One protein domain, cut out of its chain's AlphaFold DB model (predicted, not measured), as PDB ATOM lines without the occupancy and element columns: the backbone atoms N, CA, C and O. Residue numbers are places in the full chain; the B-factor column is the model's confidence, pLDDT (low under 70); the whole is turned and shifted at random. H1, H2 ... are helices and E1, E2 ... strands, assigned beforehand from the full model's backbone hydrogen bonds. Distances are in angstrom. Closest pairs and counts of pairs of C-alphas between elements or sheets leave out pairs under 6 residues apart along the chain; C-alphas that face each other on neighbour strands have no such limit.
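AT A GLANCE: This is residues 160 to 265 of the 355 residues of the protein "Site-specific DNA-methyltransferase (adenine-specific)" of Thermococcus sp (UniProt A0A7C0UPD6). Look for one long, twisted sheet built on the long strands E3 and E5, with helices H3 and H1 packed on one face toward one end, while E4 and the link of residues 205 to 216 lie at the other end. The short helices H2 and H4 meet beside E5 near Ala 230, and residues 249 to 261 make a long loop from H3 to H4. The printed part has 106 residues, with four named helices and five named strands, which follow along the chain as H1, E1, H2, E2, E3, E4, E5, H3 and H4; the sheet is branched, with the antiparallel neighbour pairs E1 and E5, E3 and E5, E4 and E5, and E2 and E3. The class is mixed, helices and strands, and the whole is compact, with a radius of gyration of the C-alphas of 14.4 A and spans of 42 by 33 by 22 A.

HOW THE PARTS SIT: Start at E5, residues 223 to 235, which bends by 65 degrees at residue 232. On one side of it you find E1, residues 167 to 172, with N 168 and O 234 2.8 A apart, and E4, residues 217 to 220, with N 218 and O 225 3.0 A apart; E4 and E5 form a hairpin. On the other side is E3, residues 194 to 204, where N 197 and O 231 are 2.8 A apart. E3 forms a hairpin with the edge strand E2, residues 185 to 191, where N 189 and O 196 are 2.8 A apart. H3, residues 238 to 248, lies over E2 and E3 at a height over the sheet of 8.5 A and runs along the strands, at 12 degrees to E3 on the local plane; its closest C-alphas to E2 are those of Ala 245 and Leu 188, 4.9 A. H1, residues 160 to 166, is on the same face at a height over the sheet of 9.7 A, and only just touches H3, with 3 pairs of C-alphas within 8 A, the closest those of Ala 166 and Ala 240 at 6.1 A. H2, residues 174 to 177, touches H4, residues 262 to 265, with the C-alphas of Leu 176 and Trp 263 closest at 5.6 A; each only grazes the sheet. In H1 and H3 every O i to N i+4 pair is within hydrogen-bond range; H2 and H4 are too short for such a pair.

IN THESE COORDINATES: Find C-alpha 160 at (47.254, 4.578, 142.842), where H1 begins. E3 runs 31.2 A from C-alpha 194 at (39.288, 18.320, 140.118), and E5 runs 31.4 A. E2 measures 19.4 A and H3 15.3 A. H4 ends at C-alpha 265, (47.025, -1.687, 134.498).

THE WHOLE: The C-alphas farthest apart, of Gly 165 and Glu 209, are 43.3 A apart. The printed part has no cut; the links E3 to E4 and H3 to H4 are long. The mean pLDDT of the printed part is 89.5, with residues 209 and 212 to 213 under 70.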
ATOM      1  N   ASP A 160      48.317   4.569 141.828       95.00
ATOM      2  CA  ASP A 160      47.254   4.578 142.842       95.00
ATOM      3  C   ASP A 160      47.730   5.067 144.219       95.00
ATOM      4  O   ASP A 160      46.969   5.709 144.943       95.00
ATOM      5  N   GLU A 161      48.984   4.799 144.583       96.06
ATOM      6  CA  GLU A 161      49.619   5.367 145.778       96.06
ATOM      7  C   GLU A 161      49.831   6.877 145.625       96.06
ATOM      8  O   GLU A 161      49.526   7.627 146.552       96.06
ATOM      9  N   PHE A 162      50.263   7.334 144.444       96.44
ATOM     10  CA  PHE A 162      50.395   8.761 144.146       96.44
ATOM     11  C   PHE A 162      49.049   9.482 144.291       96.44
ATOM     12  O   PHE A 162      48.971  10.515 144.957       96.44
ATOM     13  N   PHE A 163      47.973   8.922 143.724       95.81
ATOM     14  CA  PHE A 163      46.638   9.514 143.821       95.81
ATOM     15  C   PHE A 163      46.172   9.678 145.266       95.81
ATOM     16  O   PHE A 163      45.667  10.740 145.602       95.81
ATOM     17  N   LYS A 164      46.414   8.701 146.149       94.56
ATOM     18  CA  LYS A 164      46.075   8.827 147.582       94.56
ATOM     19  C   LYS A 164      46.800   9.986 148.276       94.56
ATOM     20  O   LYS A 164      46.297  10.527 149.258       94.56
ATOM     21  N   GLY A 165      48.003  10.326 147.814       93.44
ATOM     22  CA  GLY A 165      48.774  11.452 148.339       93.44
ATOM     23  C   GLY A 165      48.308  12.804 147.798       93.44
ATOM     24  O   GLY A 165      48.310  13.785 148.541       93.44
ATOM     25  N   ALA A 166      47.901  12.849 146.526       95.44
ATOM     26  CA  ALA A 166      47.667  14.086 145.781       95.44
ATOM     27  C   ALA A 166      46.187  14.461 145.587       95.44
ATOM     28  O   ALA A 166      45.901  15.619 145.267       95.44
ATOM     29  N   LEU A 167      45.259  13.516 145.772       96.56
ATOM     30  CA  LEU A 167      43.824  13.676 145.535       96.56
ATOM     31  C   LEU A 167      43.002  13.212 146.746       96.56
ATOM     32  O   LEU A 167      43.322  12.200 147.369       96.56
ATOM     33  N   ASP A 168      41.916  13.927 147.024       94.94
ATOM     34  CA  ASP A 168      40.858  13.517 147.947       94.94
ATOM     35  C   ASP A 168      39.704  12.868 147.165       94.94
ATOM     36  O   ASP A 168      39.430  13.236 146.018       94.94
ATOM     37  N   ASP A 169      39.037  11.893 147.789       92.81
ATOM     38  CA  ASP A 169      37.839  11.222 147.262       92.81
ATOM     39  C   ASP A 169      37.982  10.732 145.808       92.81
ATOM     40  O   ASP A 169      37.095  10.910 144.978       92.81
ATOM     41  N   PHE A 170      39.133  10.138 145.471       94.56
ATOM     42  CA  PHE A 170      39.374   9.641 144.117       94.56
ATOM     43  C   PHE A 170      38.477   8.436 143.791       94.56
ATOM     44  O   PHE A 170      38.611   7.357 144.380       94.56
ATOM     45  N   GLU A 171      37.610   8.599 142.796       93.69
ATOM     46  CA  GLU A 171      36.660   7.592 142.343       93.69
ATOM     47  C   GLU A 171      37.040   7.029 140.974       93.69
ATOM     48  O   GLU A 171      37.279   7.747 140.007       93.69
ATOM     49  N   VAL A 172      37.062   5.698 140.882       93.94
ATOM     50  CA  VAL A 172      37.316   4.962 139.636       93.94
ATOM     51  C   VAL A 172      35.989   4.588 138.997       93.94
ATOM     52  O   VAL A 172      35.128   4.010 139.669       93.94
ATOM     53  N   VAL A 173      35.872   4.788 137.682       93.50
ATOM     54  CA  VAL A 173      34.704   4.349 136.910       93.50
ATOM     55  C   VAL A 173      34.483   2.847 137.111       93.50
ATOM     56  O   VAL A 173      35.354   2.018 136.833       93.50
ATOM     57  N   SER A 174      33.302   2.479 137.611       87.12
ATOM     58  CA  SER A 174      32.997   1.123 138.088       87.12
ATOM     59  C   SER A 174      33.217   0.038 137.028       87.12
ATOM     60  O   SER A 174      33.760  -1.024 137.340       87.12
ATOM     61  N   SER A 175      32.886   0.322 135.766       89.31
ATOM     62  CA  SER A 175      33.059  -0.602 134.639       89.31
ATOM     63  C   SER A 175      34.521  -1.011 134.414       89.31
ATOM     64  O   SER A 175      34.804  -2.144 134.018       89.31
ATOM     65  N   LEU A 176      35.483  -0.144 134.746       89.56
ATOM     66  CA  LEU A 176      36.912  -0.410 134.550       89.56
ATOM     67  C   LEU A 176      37.493  -1.389 135.566       89.56
ATOM     68  O   LEU A 176      38.578  -1.930 135.343       89.56
ATOM     69  N   LYS A 177      36.763  -1.666 136.651       84.44
ATOM     70  CA  LYS A 177      37.123  -2.695 137.634       84.44
ATOM     71  C   LYS A 177      36.859  -4.116 137.126       84.44
ATOM     72  O   LYS A 177      37.343  -5.055 137.744       84.44
ATOM     73  N   ALA A 178      36.144  -4.276 136.008       86.44
ATOM     74  CA  ALA A 178      35.867  -5.570 135.375       86.44
ATOM     75  C   ALA A 178      36.296  -5.641 133.893       86.44
ATOM     76  O   ALA A 178      36.353  -6.727 133.315       86.44
ATOM     77  N   LYS A 179      36.619  -4.506 133.261       90.44
ATOM     78  CA  LYS A 179      37.040  -4.433 131.854       90.44
ATOM     79  C   LYS A 179      38.523  -4.775 131.699       90.44
ATOM     80  O   LYS A 179      39.354  -4.189 132.384       90.44
ATOM     81  N   HIS A 180      38.857  -5.694 130.792       90.31
ATOM     82  CA  HIS A 180      40.217  -6.241 130.621       90.31
ATOM     83  C   HIS A 180      40.938  -5.756 129.352       90.31
ATOM     84  O   HIS A 180      42.061  -6.193 129.067       90.31
ATOM     85  N   ASP A 181      40.321  -4.842 128.600       89.94
ATOM     86  CA  ASP A 181      40.871  -4.338 127.343       89.94
ATOM     87  C   ASP A 181      42.209  -3.612 127.537       89.94
ATOM     88  O   ASP A 181      42.642  -3.282 128.648       89.94
ATOM     89  N   ASN A 182      42.912  -3.407 126.429       91.62
ATOM     90  CA  ASN A 182      44.149  -2.642 126.402       91.62
ATOM     91  C   ASN A 182      43.864  -1.181 126.044       91.62
ATOM     92  O   ASN A 182      42.910  -0.885 125.336       91.62
ATOM     93  N   PHE A 183      44.746  -0.295 126.493       92.81
ATOM     94  CA  PHE A 183      44.780   1.115 126.118       92.81
ATOM     95  C   PHE A 183      46.203   1.500 125.705       92.81
ATOM     96  O   PHE A 183      47.156   0.748 125.955       92.81
ATOM     97  N   ASP A 184      46.347   2.637 125.038       91.25
ATOM     98  CA  ASP A 184      47.577   3.058 124.358       91.25
ATOM     99  C   ASP A 184      48.093   4.421 124.817       91.25
ATOM    100  O   ASP A 184      49.215   4.798 124.470       91.25
ATOM    101  N   ALA A 185      47.291   5.154 125.585       92.50
ATOM    102  CA  ALA A 185      47.661   6.431 126.168       92.50
ATOM    103  C   ALA A 185      46.981   6.633 127.524       92.50
ATOM    104  O   ALA A 185      45.943   6.039 127.809       92.50
ATOM    105  N   LEU A 186      47.569   7.489 128.349       94.31
ATOM    106  CA  LEU A 186      46.987   7.960 129.596       94.31
ATOM    107  C   LEU A 186      47.231   9.471 129.664       94.31
ATOM    108  O   LEU A 186      48.292   9.935 129.239       94.31
ATOM    109  N   ARG A 187      46.259  10.230 130.162       94.19
ATOM    110  CA  ARG A 187      46.415  11.659 130.454       94.19
ATOM    111  C   ARG A 187      45.710  12.014 131.757       94.19
ATOM    112  O   ARG A 187      44.852  11.269 132.232       94.19
ATOM    113  N   LEU A 188      46.096  13.151 132.319       95.19
ATOM    114  CA  LEU A 188      45.443  13.752 133.472       95.19
ATOM    115  C   LEU A 188      45.073  15.188 133.100       95.19
ATOM    116  O   LEU A 188      45.959  15.988 132.803       95.19
ATOM    117  N   ARG A 189      43.776  15.502 133.110       94.75
ATOM    118  CA  ARG A 189      43.254  16.861 132.934       94.75
ATOM    119  C   ARG A 189      42.968  17.488 134.293       94.75
ATOM    120  O   ARG A 189      42.622  16.793 135.246       94.75
ATOM    121  N   ILE A 190      43.126  18.802 134.374       94.56
ATOM    122  CA  ILE A 190      42.804  19.597 135.560       94.56
ATOM    123  C   ILE A 190      41.647  20.515 135.177       94.56
ATOM    124  O   ILE A 190      41.805  21.366 134.302       94.56
ATOM    125  N   GLU A 191      40.505  20.346 135.833       93.50
ATOM    126  CA  GLU A 191      39.300  21.148 135.623       93.50
ATOM    127  C   GLU A 191      38.855  21.736 136.962       93.50
ATOM    128  O   GLU A 191      38.370  21.032 137.847       93.50
ATOM    129  N   GLY A 192      39.070  23.043 137.139       92.69
ATOM    130  CA  GLY A 192      38.799  23.715 138.409       92.69
ATOM    131  C   GLY A 192      39.634  23.128 139.553       92.69
ATOM    132  O   GLY A 192      40.860  23.243 139.554       92.69
ATOM    133  N   ASP A 193      38.962  22.525 140.533       94.44
ATOM    134  CA  ASP A 193      39.563  21.853 141.686       94.44
ATOM    135  C   ASP A 193      39.579  20.320 141.555       94.44
ATOM    136  O   ASP A 193      39.846  19.631 142.541       94.44
ATOM    137  N   ARG A 194      39.317  19.769 140.362       96.44
ATOM    138  CA  ARG A 194      39.288  18.320 140.118       96.44
ATOM    139  C   ARG A 194      40.364  17.879 139.136       96.44
ATOM    140  O   ARG A 194      40.686  18.567 138.167       96.44
ATOM    141  N   ALA A 195      40.918  16.701 139.401       96.50
ATOM    142  CA  ALA A 195      41.816  15.989 138.506       96.50
ATOM    143  C   ALA A 195      41.054  14.839 137.851       96.50
ATOM    144  O   ALA A 195      40.498  13.992 138.551       96.50
ATOM    145  N   ILE A 196      41.068  14.799 136.523       96.25
ATOM    146  CA  ILE A 196      40.356  13.818 135.708       96.25
ATOM    147  C   ILE A 196      41.392  12.955 134.995       96.25
ATOM    148  O   ILE A 196      42.202  13.448 134.213       96.25
ATOM    149  N   VAL A 197      41.389  11.659 135.281       95.81
ATOM    150  CA  VAL A 197      42.295  10.681 134.675       95.81
ATOM    151  C   VAL A 197      41.569  10.012 133.523       95.81
ATOM    152  O   VAL A 197      40.476   9.483 133.710       95.81
ATOM    153  N   GLU A 198      42.186   9.979 132.346       95.31
ATOM    154  CA  GLU A 198      41.593   9.397 131.140       95.31
ATOM    155  C   GLU A 198      42.568   8.452 130.451       95.31
ATOM    156  O   GLU A 198      43.766   8.736 130.347       95.31
ATOM    157  N   TYR A 199      42.050   7.335 129.946       94.12
ATOM    158  CA  TYR A 199      42.802   6.396 129.123       94.12
ATOM    159  C   TYR A 199      42.406   6.544 127.654       94.12
ATOM    160  O   TYR A 199      41.240   6.757 127.332       94.12
ATOM    161  N   GLY A 200      43.386   6.428 126.765       92.50
ATOM    162  CA  GLY A 200      43.221   6.605 125.328       92.50
ATOM    163  C   GLY A 200      43.357   5.292 124.564       92.50
ATOM    164  O   GLY A 200      44.308   4.540 124.801       92.50
ATOM    165  N   ILE A 201      42.451   5.025 123.625       90.25
ATOM    166  CA  ILE A 201      42.554   3.921 122.659       90.25
ATOM    167  C   ILE A 201      42.989   4.496 121.316       90.25
ATOM    168  O   ILE A 201      42.403   5.460 120.831       90.25
ATOM    169  N   ARG A 202      44.032   3.922 120.710       88.81
ATOM    170  CA  ARG A 202      44.573   4.432 119.448       88.81
ATOM    171  C   ARG A 202      44.011   3.673 118.246       88.81
ATOM    172  O   ARG A 202      44.173   2.458 118.158       88.81
ATOM    173  N   ARG A 203      43.477   4.401 117.263       86.50
ATOM    174  CA  ARG A 203      43.033   3.877 115.956       86.50
ATOM    175  C   ARG A 203      43.727   4.599 114.805       86.50
ATOM    176  O   ARG A 203      44.325   5.654 115.023       86.50
ATOM    177  N   LYS A 204      43.741   4.028 113.596       84.50
ATOM    178  CA  LYS A 204      44.317   4.730 112.437       84.50
ATOM    179  C   LYS A 204      43.329   5.791 111.960       84.50
ATOM    180  O   LYS A 204      42.135   5.538 111.925       84.50
ATOM    181  N   ALA A 205      43.835   6.957 111.566       78.81
ATOM    182  CA  ALA A 205      42.992   8.043 111.059       78.81
ATOM    183  C   ALA A 205      42.263   7.670 109.754       78.81
ATOM    184  O   ALA A 205      41.171   8.155 109.509       78.81
ATOM    185  N   GLU A 206      42.838   6.762 108.960       78.69
ATOM    186  CA  GLU A 206      42.228   6.209 107.738       78.69
ATOM    187  C   GLU A 206      40.941   5.410 108.008       78.69
ATOM    188  O   GLU A 206      40.175   5.172 107.080       78.69
ATOM    189  N   ASP A 207      40.702   4.994 109.258       75.31
ATOM    190  CA  ASP A 207      39.524   4.213 109.648       75.31
ATOM    191  C   ASP A 207      38.287   5.103 109.930       75.31
ATOM    192  O   ASP A 207      37.228   4.575 110.267       75.31
ATOM    193  N   TYR A 208      38.413   6.432 109.813       71.62
ATOM    194  CA  TYR A 208      37.336   7.405 110.030       71.62
ATOM    195  C   TYR A 208      36.954   8.090 108.712       71.62
ATOM    196  O   TYR A 208      37.828   8.532 107.966       71.62
ATOM    197  N   GLU A 209      35.650   8.202 108.438       68.75
ATOM    198  CA  GLU A 209      35.132   8.953 107.281       68.75
ATOM    199  C   GLU A 209      35.260  10.471 107.487       68.75
ATOM    200  O   GLU A 209      35.625  11.195 106.563       68.75
ATOM    201  N   GLU A 210      35.028  10.936 108.716       70.94
ATOM    202  CA  GLU A 210      35.182  12.323 109.150       70.94
ATOM    203  C   GLU A 210      35.665  12.319 110.609       70.94
ATOM    204  O   GLU A 210      35.240  11.476 111.404       70.94
ATOM    205  N   ILE A 211      36.611  13.200 110.956       70.19
ATOM    206  CA  ILE A 211      37.161  13.308 112.314       70.19
ATOM    207  C   ILE A 211      36.837  14.704 112.832       70.19
ATOM    208  O   ILE A 211      37.420  15.685 112.370       70.19
ATOM    209  N   GLU A 212      35.941  14.786 113.807       69.25
ATOM    210  CA  GLU A 212      35.769  15.992 114.610       69.25
ATOM    211  C   GLU A 212      36.751  15.923 115.786       69.25
ATOM    212  O   GLU A 212      36.674  15.025 116.623       69.25
ATOM    213  N   GLU A 213      37.728  16.833 115.822       59.69
ATOM    214  CA  GLU A 213      38.576  16.995 117.004       59.69
ATOM    215  C   GLU A 213      37.776  17.679 118.112       59.69
ATOM    216  O   GLU A 213      37.344  18.826 117.973       59.69
ATOM    217  N   ASP A 214      37.611  16.974 119.226       77.50
ATOM    218  CA  ASP A 214      36.928  17.455 120.418       77.50
ATOM    219  C   ASP A 214      37.664  17.000 121.690       77.50
ATOM    220  O   ASP A 214      38.809  16.541 121.663       77.50
ATOM    221  N   GLU A 215      37.027  17.144 122.852       71.38
ATOM    222  CA  GLU A 215      37.635  16.720 124.113       71.38
ATOM    223  C   GLU A 215      37.890  15.206 124.198       71.38
ATOM    224  O   GLU A 215      38.813  14.781 124.902       71.38
ATOM    225  N   GLN A 216      37.099  14.400 123.488       79.56
ATOM    226  CA  GLN A 216      37.157  12.940 123.501       79.56
ATOM    227  C   GLN A 216      38.026  12.380 122.372       79.56
ATOM    228  O   GLN A 216      38.470  11.236 122.461       79.56
ATOM    229  N   THR A 217      38.332  13.178 121.353       79.62
ATOM    230  CA  THR A 217      38.919  12.696 120.104       79.62
ATOM    231  C   THR A 217      40.092  13.579 119.692       79.62
ATOM    232  O   THR A 217      39.928  14.738 119.332       79.62
ATOM    233  N   GLU A 218      41.311  13.031 119.749       81.38
ATOM    234  CA  GLU A 218      42.546  13.780 119.471       81.38
ATOM    235  C   GLU A 218      43.326  13.159 118.301       81.38
ATOM    236  O   GLU A 218      43.727  11.989 118.357       81.38
ATOM    237  N   VAL A 219      43.625  13.941 117.257       79.81
ATOM    238  CA  VAL A 219      44.463  13.480 116.139       79.81
ATOM    239  C   VAL A 219      45.946  13.618 116.485       79.81
ATOM    240  O   VAL A 219      46.493  14.697 116.696       79.81
ATOM    241  N   ARG A 220      46.659  12.490 116.479       76.88
ATOM    242  CA  ARG A 220      48.113  12.405 116.670       76.88
ATOM    243  C   ARG A 220      48.798  11.842 115.430       76.88
ATOM    244  O   ARG A 220      49.213  10.679 115.375       76.88
ATOM    245  N   GLY A 221      48.975  12.702 114.430       78.62
ATOM    246  CA  GLY A 221      49.632  12.354 113.171       78.62
ATOM    247  C   GLY A 221      48.766  11.415 112.333       78.62
ATOM    248  O   GLY A 221      47.769  11.840 111.778       78.62
ATOM    249  N   LYS A 222      49.151  10.135 112.225       82.00
ATOM    250  CA  LYS A 222      48.387   9.115 111.470       82.00
ATOM    251  C   LYS A 222      47.339   8.377 112.309       82.00
ATOM    252  O   LYS A 222      46.741   7.411 111.838       82.00
ATOM    253  N   TYR A 223      47.186   8.763 113.568       84.94
ATOM    254  CA  TYR A 223      46.342   8.064 114.522       84.94
ATOM    255  C   TYR A 223      45.343   9.012 115.160       84.94
ATOM    256  O   TYR A 223      45.663  10.176 115.378       84.94
ATOM    257  N   VAL A 224      44.192   8.470 115.526       85.06
ATOM    258  CA  VAL A 224      43.189   9.111 116.372       85.06
ATOM    259  C   VAL A 224      43.243   8.440 117.740       85.06
ATOM    260  O   VAL A 224      43.380   7.215 117.830       85.06
ATOM    261  N   VAL A 225      43.228   9.237 118.802       88.06
ATOM    262  CA  VAL A 225      43.147   8.763 120.185       88.06
ATOM    263  C   VAL A 225      41.756   9.082 120.716       88.06
ATOM    264  O   VAL A 225      41.400  10.252 120.824       88.06
ATOM    265  N   GLU A 226      41.002   8.037 121.050       90.31
ATOM    266  CA  GLU A 226      39.703   8.129 121.724       90.31
ATOM    267  C   GLU A 226      39.931   8.088 123.238       90.31
ATOM    268  O   GLU A 226      40.430   7.087 123.765       90.31
ATOM    269  N   TRP A 227      39.607   9.177 123.927       93.44
ATOM    270  CA  TRP A 227      39.785   9.356 125.361       93.44
ATOM    271  C   TRP A 227      38.543   8.921 126.135       93.44
ATOM    272  O   TRP A 227      37.408   9.248 125.795       93.44
ATOM    273  N   HIS A 228      38.767   8.176 127.212       93.94
ATOM    274  CA  HIS A 228      37.717   7.664 128.078       93.94
ATOM    275  C   HIS A 228      38.061   7.915 129.544       93.94
ATOM    276  O   HIS A 228      39.188   7.659 129.978       93.94
ATOM    277  N   LEU A 229      37.064   8.335 130.321       95.25
ATOM    278  CA  LEU A 229      37.201   8.564 131.756       95.25
ATOM    279  C   LEU A 229      37.653   7.291 132.485       95.25
ATOM    280  O   LEU A 229      37.017   6.240 132.389       95.25
ATOM    281  N   ALA A 230      38.748   7.402 133.236       94.56
ATOM    282  CA  ALA A 230      39.260   6.365 134.123       94.56
ATOM    283  C   ALA A 230      38.809   6.574 135.573       94.56
ATOM    284  O   ALA A 230      38.428   5.627 136.266       94.56
ATOM    285  N   GLY A 231      38.844   7.825 136.015       94.75
ATOM    286  CA  GLY A 231      38.444   8.238 137.347       94.75
ATOM    287  C   GLY A 231      38.714   9.715 137.566       94.75
ATOM    288  O   GLY A 231      39.402  10.352 136.770       94.75
ATOM    289  N   GLU A 232      38.183  10.251 138.650       96.50
ATOM    290  CA  GLU A 232      38.360  11.648 139.024       96.50
ATOM    291  C   GLU A 232      38.474  11.793 140.539       96.50
ATOM    292  O   GLU A 232      37.991  10.955 141.294       96.50
ATOM    293  N   GLY A 233      39.124  12.857 140.996       96.56
ATOM    294  CA  GLY A 233      39.246  13.170 142.417       96.56
ATOM    295  C   GLY A 233      39.430  14.661 142.638       96.56
ATOM    296  O   GLY A 233      39.791  15.397 141.716       96.56
ATOM    297  N   LYS A 234      39.175  15.118 143.862       97.25
ATOM    298  CA  LYS A 234      39.407  16.511 144.244       97.25
ATOM    299  C   LYS A 234      40.899  16.739 144.468       97.25
ATOM    300  O   LYS A 234      41.579  15.910 145.062       97.25
ATOM    301  N   ILE A 235      41.428  17.854 143.983       97.62
ATOM    302  CA  ILE A 235      42.852  18.171 144.081       97.62
ATOM    303  C   ILE A 235      43.194  18.560 145.517       97.62
ATOM    304  O   ILE A 235      42.700  19.564 146.032       97.62
ATOM    305  N   LYS A 236      44.094  17.789 146.130       96.94
ATOM    306  CA  LYS A 236      44.662  18.064 147.454       96.94
ATOM    307  C   LYS A 236      46.014  18.770 147.354       96.94
ATOM    308  O   LYS A 236      46.250  19.747 148.060       96.94
ATOM    309  N   ASP A 237      46.887  18.305 146.459       95.75
ATOM    310  CA  ASP A 237      48.161  18.962 146.137       95.75
ATOM    311  C   ASP A 237      48.219  19.294 144.645       95.75
ATOM    312  O   ASP A 237      48.466  18.437 143.796       95.75
ATOM    313  N   LYS A 238      48.000  20.572 144.331       95.00
ATOM    314  CA  LYS A 238      47.973  21.064 142.954       95.00
ATOM    315  C   LYS A 238      49.298  20.845 142.220       95.00
ATOM    316  O   LYS A 238      49.276  20.387 141.083       95.00
ATOM    317  N   LEU A 239      50.431  21.104 142.875       95.00
ATOM    318  CA  LEU A 239      51.748  20.964 142.245       95.00
ATOM    319  C   LEU A 239      52.064  19.496 141.950       95.00
ATOM    320  O   LEU A 239      52.614  19.183 140.897       95.00
ATOM    321  N   ALA A 240      51.685  18.587 142.854       95.94
ATOM    322  CA  ALA A 240      51.847  17.153 142.631       95.94
ATOM    323  C   ALA A 240      51.022  16.673 141.426       95.94
ATOM    324  O   ALA A 240      51.504  15.886 140.612       95.94
ATOM    325  N   VAL A 241      49.788  17.167 141.286       96.31
ATOM    326  CA  VAL A 241      48.902  16.830 140.162       96.31
ATOM    327  C   VAL A 241      49.424  17.403 138.840       96.31
ATOM    328  O   VAL A 241      49.443  16.688 137.838       96.31
ATOM    329  N   GLU A 242      49.904  18.649 138.826       95.25
ATOM    330  CA  GLU A 242      50.519  19.279 137.645       95.25
ATOM    331  C   GLU A 242      51.784  18.534 137.200       95.25
ATOM    332  O   GLU A 242      51.952  18.231 136.013       95.25
ATOM    333  N   PHE A 243      52.640  18.156 138.154       95.31
ATOM    334  CA  PHE A 243      53.791  17.292 137.907       95.31
ATOM    335  C   PHE A 243      53.362  15.956 137.295       95.31
ATOM    336  O   PHE A 243      53.895  15.532 136.264       95.31
ATOM    337  N   LEU A 244      52.366  15.306 137.896       95.00
ATOM    338  CA  LEU A 244      51.889  14.008 137.447       95.00
ATOM    339  C   LEU A 244      51.328  14.062 136.021       95.00
ATOM    340  O   LEU A 244      51.637  13.178 135.221       95.00
ATOM    341  N   ALA A 245      50.566  15.105 135.680       94.38
ATOM    342  CA  ALA A 245      50.043  15.308 134.331       94.38
ATOM    343  C   ALA A 245      51.169  15.309 133.285       94.38
ATOM    344  O   ALA A 245      51.084  14.607 132.276       94.38
ATOM    345  N   LYS A 246      52.281  16.004 133.567       91.25
ATOM    346  CA  LYS A 246      53.458  16.033 132.679       91.25
ATOM    347  C   LYS A 246      54.165  14.687 132.562       91.25
ATOM    348  O   LYS A 246      54.689  14.366 131.492       91.25
ATOM    349  N   MET A 247      54.217  13.914 133.643       90.62
ATOM    350  CA  MET A 247      54.885  12.612 133.646       90.62
ATOM    351  C   MET A 247      54.075  11.550 132.909       90.62
ATOM    352  O   MET A 247      54.627  10.807 132.096       90.62
ATOM    353  N   ILE A 248      52.766  11.496 133.160       90.25
ATOM    354  CA  ILE A 248      51.882  10.478 132.594       90.25
ATOM    355  C   ILE A 248      51.744  10.625 131.077       90.25
ATOM    356  O   ILE A 248      51.792   9.617 130.377       90.25
ATOM    357  N   GLU A 249      51.653  11.851 130.549       84.00
ATOM    358  CA  GLU A 249      51.557  12.085 129.098       84.00
ATOM    359  C   GLU A 249      52.734  11.493 128.302       84.00
ATOM    360  O   GLU A 249      52.595  11.151 127.121       84.00
ATOM    361  N   LYS A 250      53.910  11.377 128.932       81.44
ATOM    362  CA  LYS A 250      55.114  10.808 128.314       81.44
ATOM    363  C   LYS A 250      55.193   9.288 128.442       81.44
ATOM    364  O   LYS A 250      55.963   8.671 127.698       81.44
ATOM    365  N   GLU A 251      54.433   8.678 129.349       84.75
ATOM    366  CA  GLU A 251      54.474   7.236 129.565       84.75
ATOM    367  C   GLU A 251      53.765   6.498 128.422       84.75
ATOM    368  O   GLU A 251      52.694   6.872 127.949       84.75
ATOM    369  N   LYS A 252      54.409   5.437 127.934       83.44
ATOM    370  CA  LYS A 252      53.918   4.600 126.826       83.44
ATOM    371  C   LYS A 252      53.954   3.112 127.164       83.44
ATOM    372  O   LYS A 252      53.499   2.282 126.378       83.44
ATOM    373  N   ARG A 253      54.536   2.753 128.308       85.44
ATOM    374  CA  ARG A 253      54.731   1.379 128.762       85.44
ATOM    375  C   ARG A 253      53.568   0.989 129.660       85.44
ATOM    376  O   ARG A 253      53.651   1.043 130.881       85.44
ATOM    377  N   PHE A 254      52.483   0.566 129.026       90.19
ATOM    378  CA  PHE A 254      51.316   0.025 129.716       90.19
ATOM    379  C   PHE A 254      51.319  -1.499 129.648       90.19
ATOM    380  O   PHE A 254      51.685  -2.092 128.628       90.19
ATOM    381  N   SER A 255      50.891  -2.153 130.727       90.12
ATOM    382  CA  SER A 255      50.741  -3.608 130.730       90.12
ATOM    383  C   SER A 255      49.664  -4.038 129.729       90.12
ATOM    384  O   SER A 255      48.561  -3.497 129.713       90.12
ATOM    385  N   LYS A 256      49.971  -5.045 128.904       90.81
ATOM    386  CA  LYS A 256      49.034  -5.642 127.934       90.81
ATOM    387  C   LYS A 256      48.489  -7.003 128.403       90.81
ATOM    388  O   LYS A 256      47.911  -7.750 127.615       90.81
ATOM    389  N   ALA A 257      48.694  -7.348 129.678       90.31
ATOM    390  CA  ALA A 257      48.256  -8.618 130.251       90.31
ATOM    391  C   ALA A 257      46.723  -8.729 130.259       90.31
ATOM    392  O   ALA A 257      46.040  -7.879 130.826       90.31
ATOM    393  N   LYS A 258      46.185  -9.804 129.669       88.62
ATOM    394  CA  LYS A 258      44.733 -10.057 129.601       88.62
ATOM    395  C   LYS A 258      44.106 -10.430 130.947       88.62
ATOM    396  O   LYS A 258      42.899 -10.318 131.092       88.62
ATOM    397  N   SER A 259      44.912 -10.860 131.918       91.50
ATOM    398  CA  SER A 259      44.466 -11.176 133.279       91.50
ATOM    399  C   SER A 259      44.235  -9.943 134.154       91.50
ATOM    400  O   SER A 259      43.738 -10.089 135.266       91.50
ATOM    401  N   LYS A 260      44.623  -8.748 133.688       92.62
ATOM    402  CA  LYS A 260      44.490  -7.498 134.441       92.62
ATOM    403  C   LYS A 260      43.388  -6.626 133.867       92.62
ATOM    404  O   LYS A 260      43.247  -6.514 132.647       92.62
ATOM    405  N   THR A 261      42.663  -5.956 134.751       94.88
ATOM    406  CA  THR A 261      41.672  -4.953 134.361       94.88
ATOM    407  C   THR A 261      42.355  -3.672 133.882       94.88
ATOM    408  O   THR A 261      43.536  -3.447 134.163       94.88
ATOM    409  N   ILE A 262      41.628  -2.803 133.177       92.94
ATOM    410  CA  ILE A 262      42.124  -1.479 132.776       92.94
ATOM    411  C   ILE A 262      42.605  -0.715 134.008       92.94
ATOM    412  O   ILE A 262      43.730  -0.219 134.013       92.94
ATOM    413  N   TRP A 263      41.809  -0.691 135.084       95.38
ATOM    414  CA  TRP A 263      42.210   0.007 136.303       95.38
ATOM    415  C   TRP A 263      43.474  -0.586 136.933       95.38
ATOM    416  O   TRP A 263      44.364   0.166 137.305       95.38
ATOM    417  N   GLN A 264      43.611  -1.914 137.013       94.75
ATOM    418  CA  GLN A 264      44.832  -2.533 137.548       94.75
ATOM    419  C   GLN A 264      46.070  -2.150 136.730       94.75
ATOM    420  O   GLN A 264      47.115  -1.850 137.303       94.75
ATOM    421  N   LYS A 265      45.946  -2.119 135.397       94.81
ATOM    422  CA  LYS A 265      47.025  -1.687 134.498       94.81
ATOM    423  C   LYS A 265      47.406  -0.220 134.726       94.81
ATOM    424  O   LYS A 265      48.588   0.083 134.639       94.81
TER     425      LYS A 265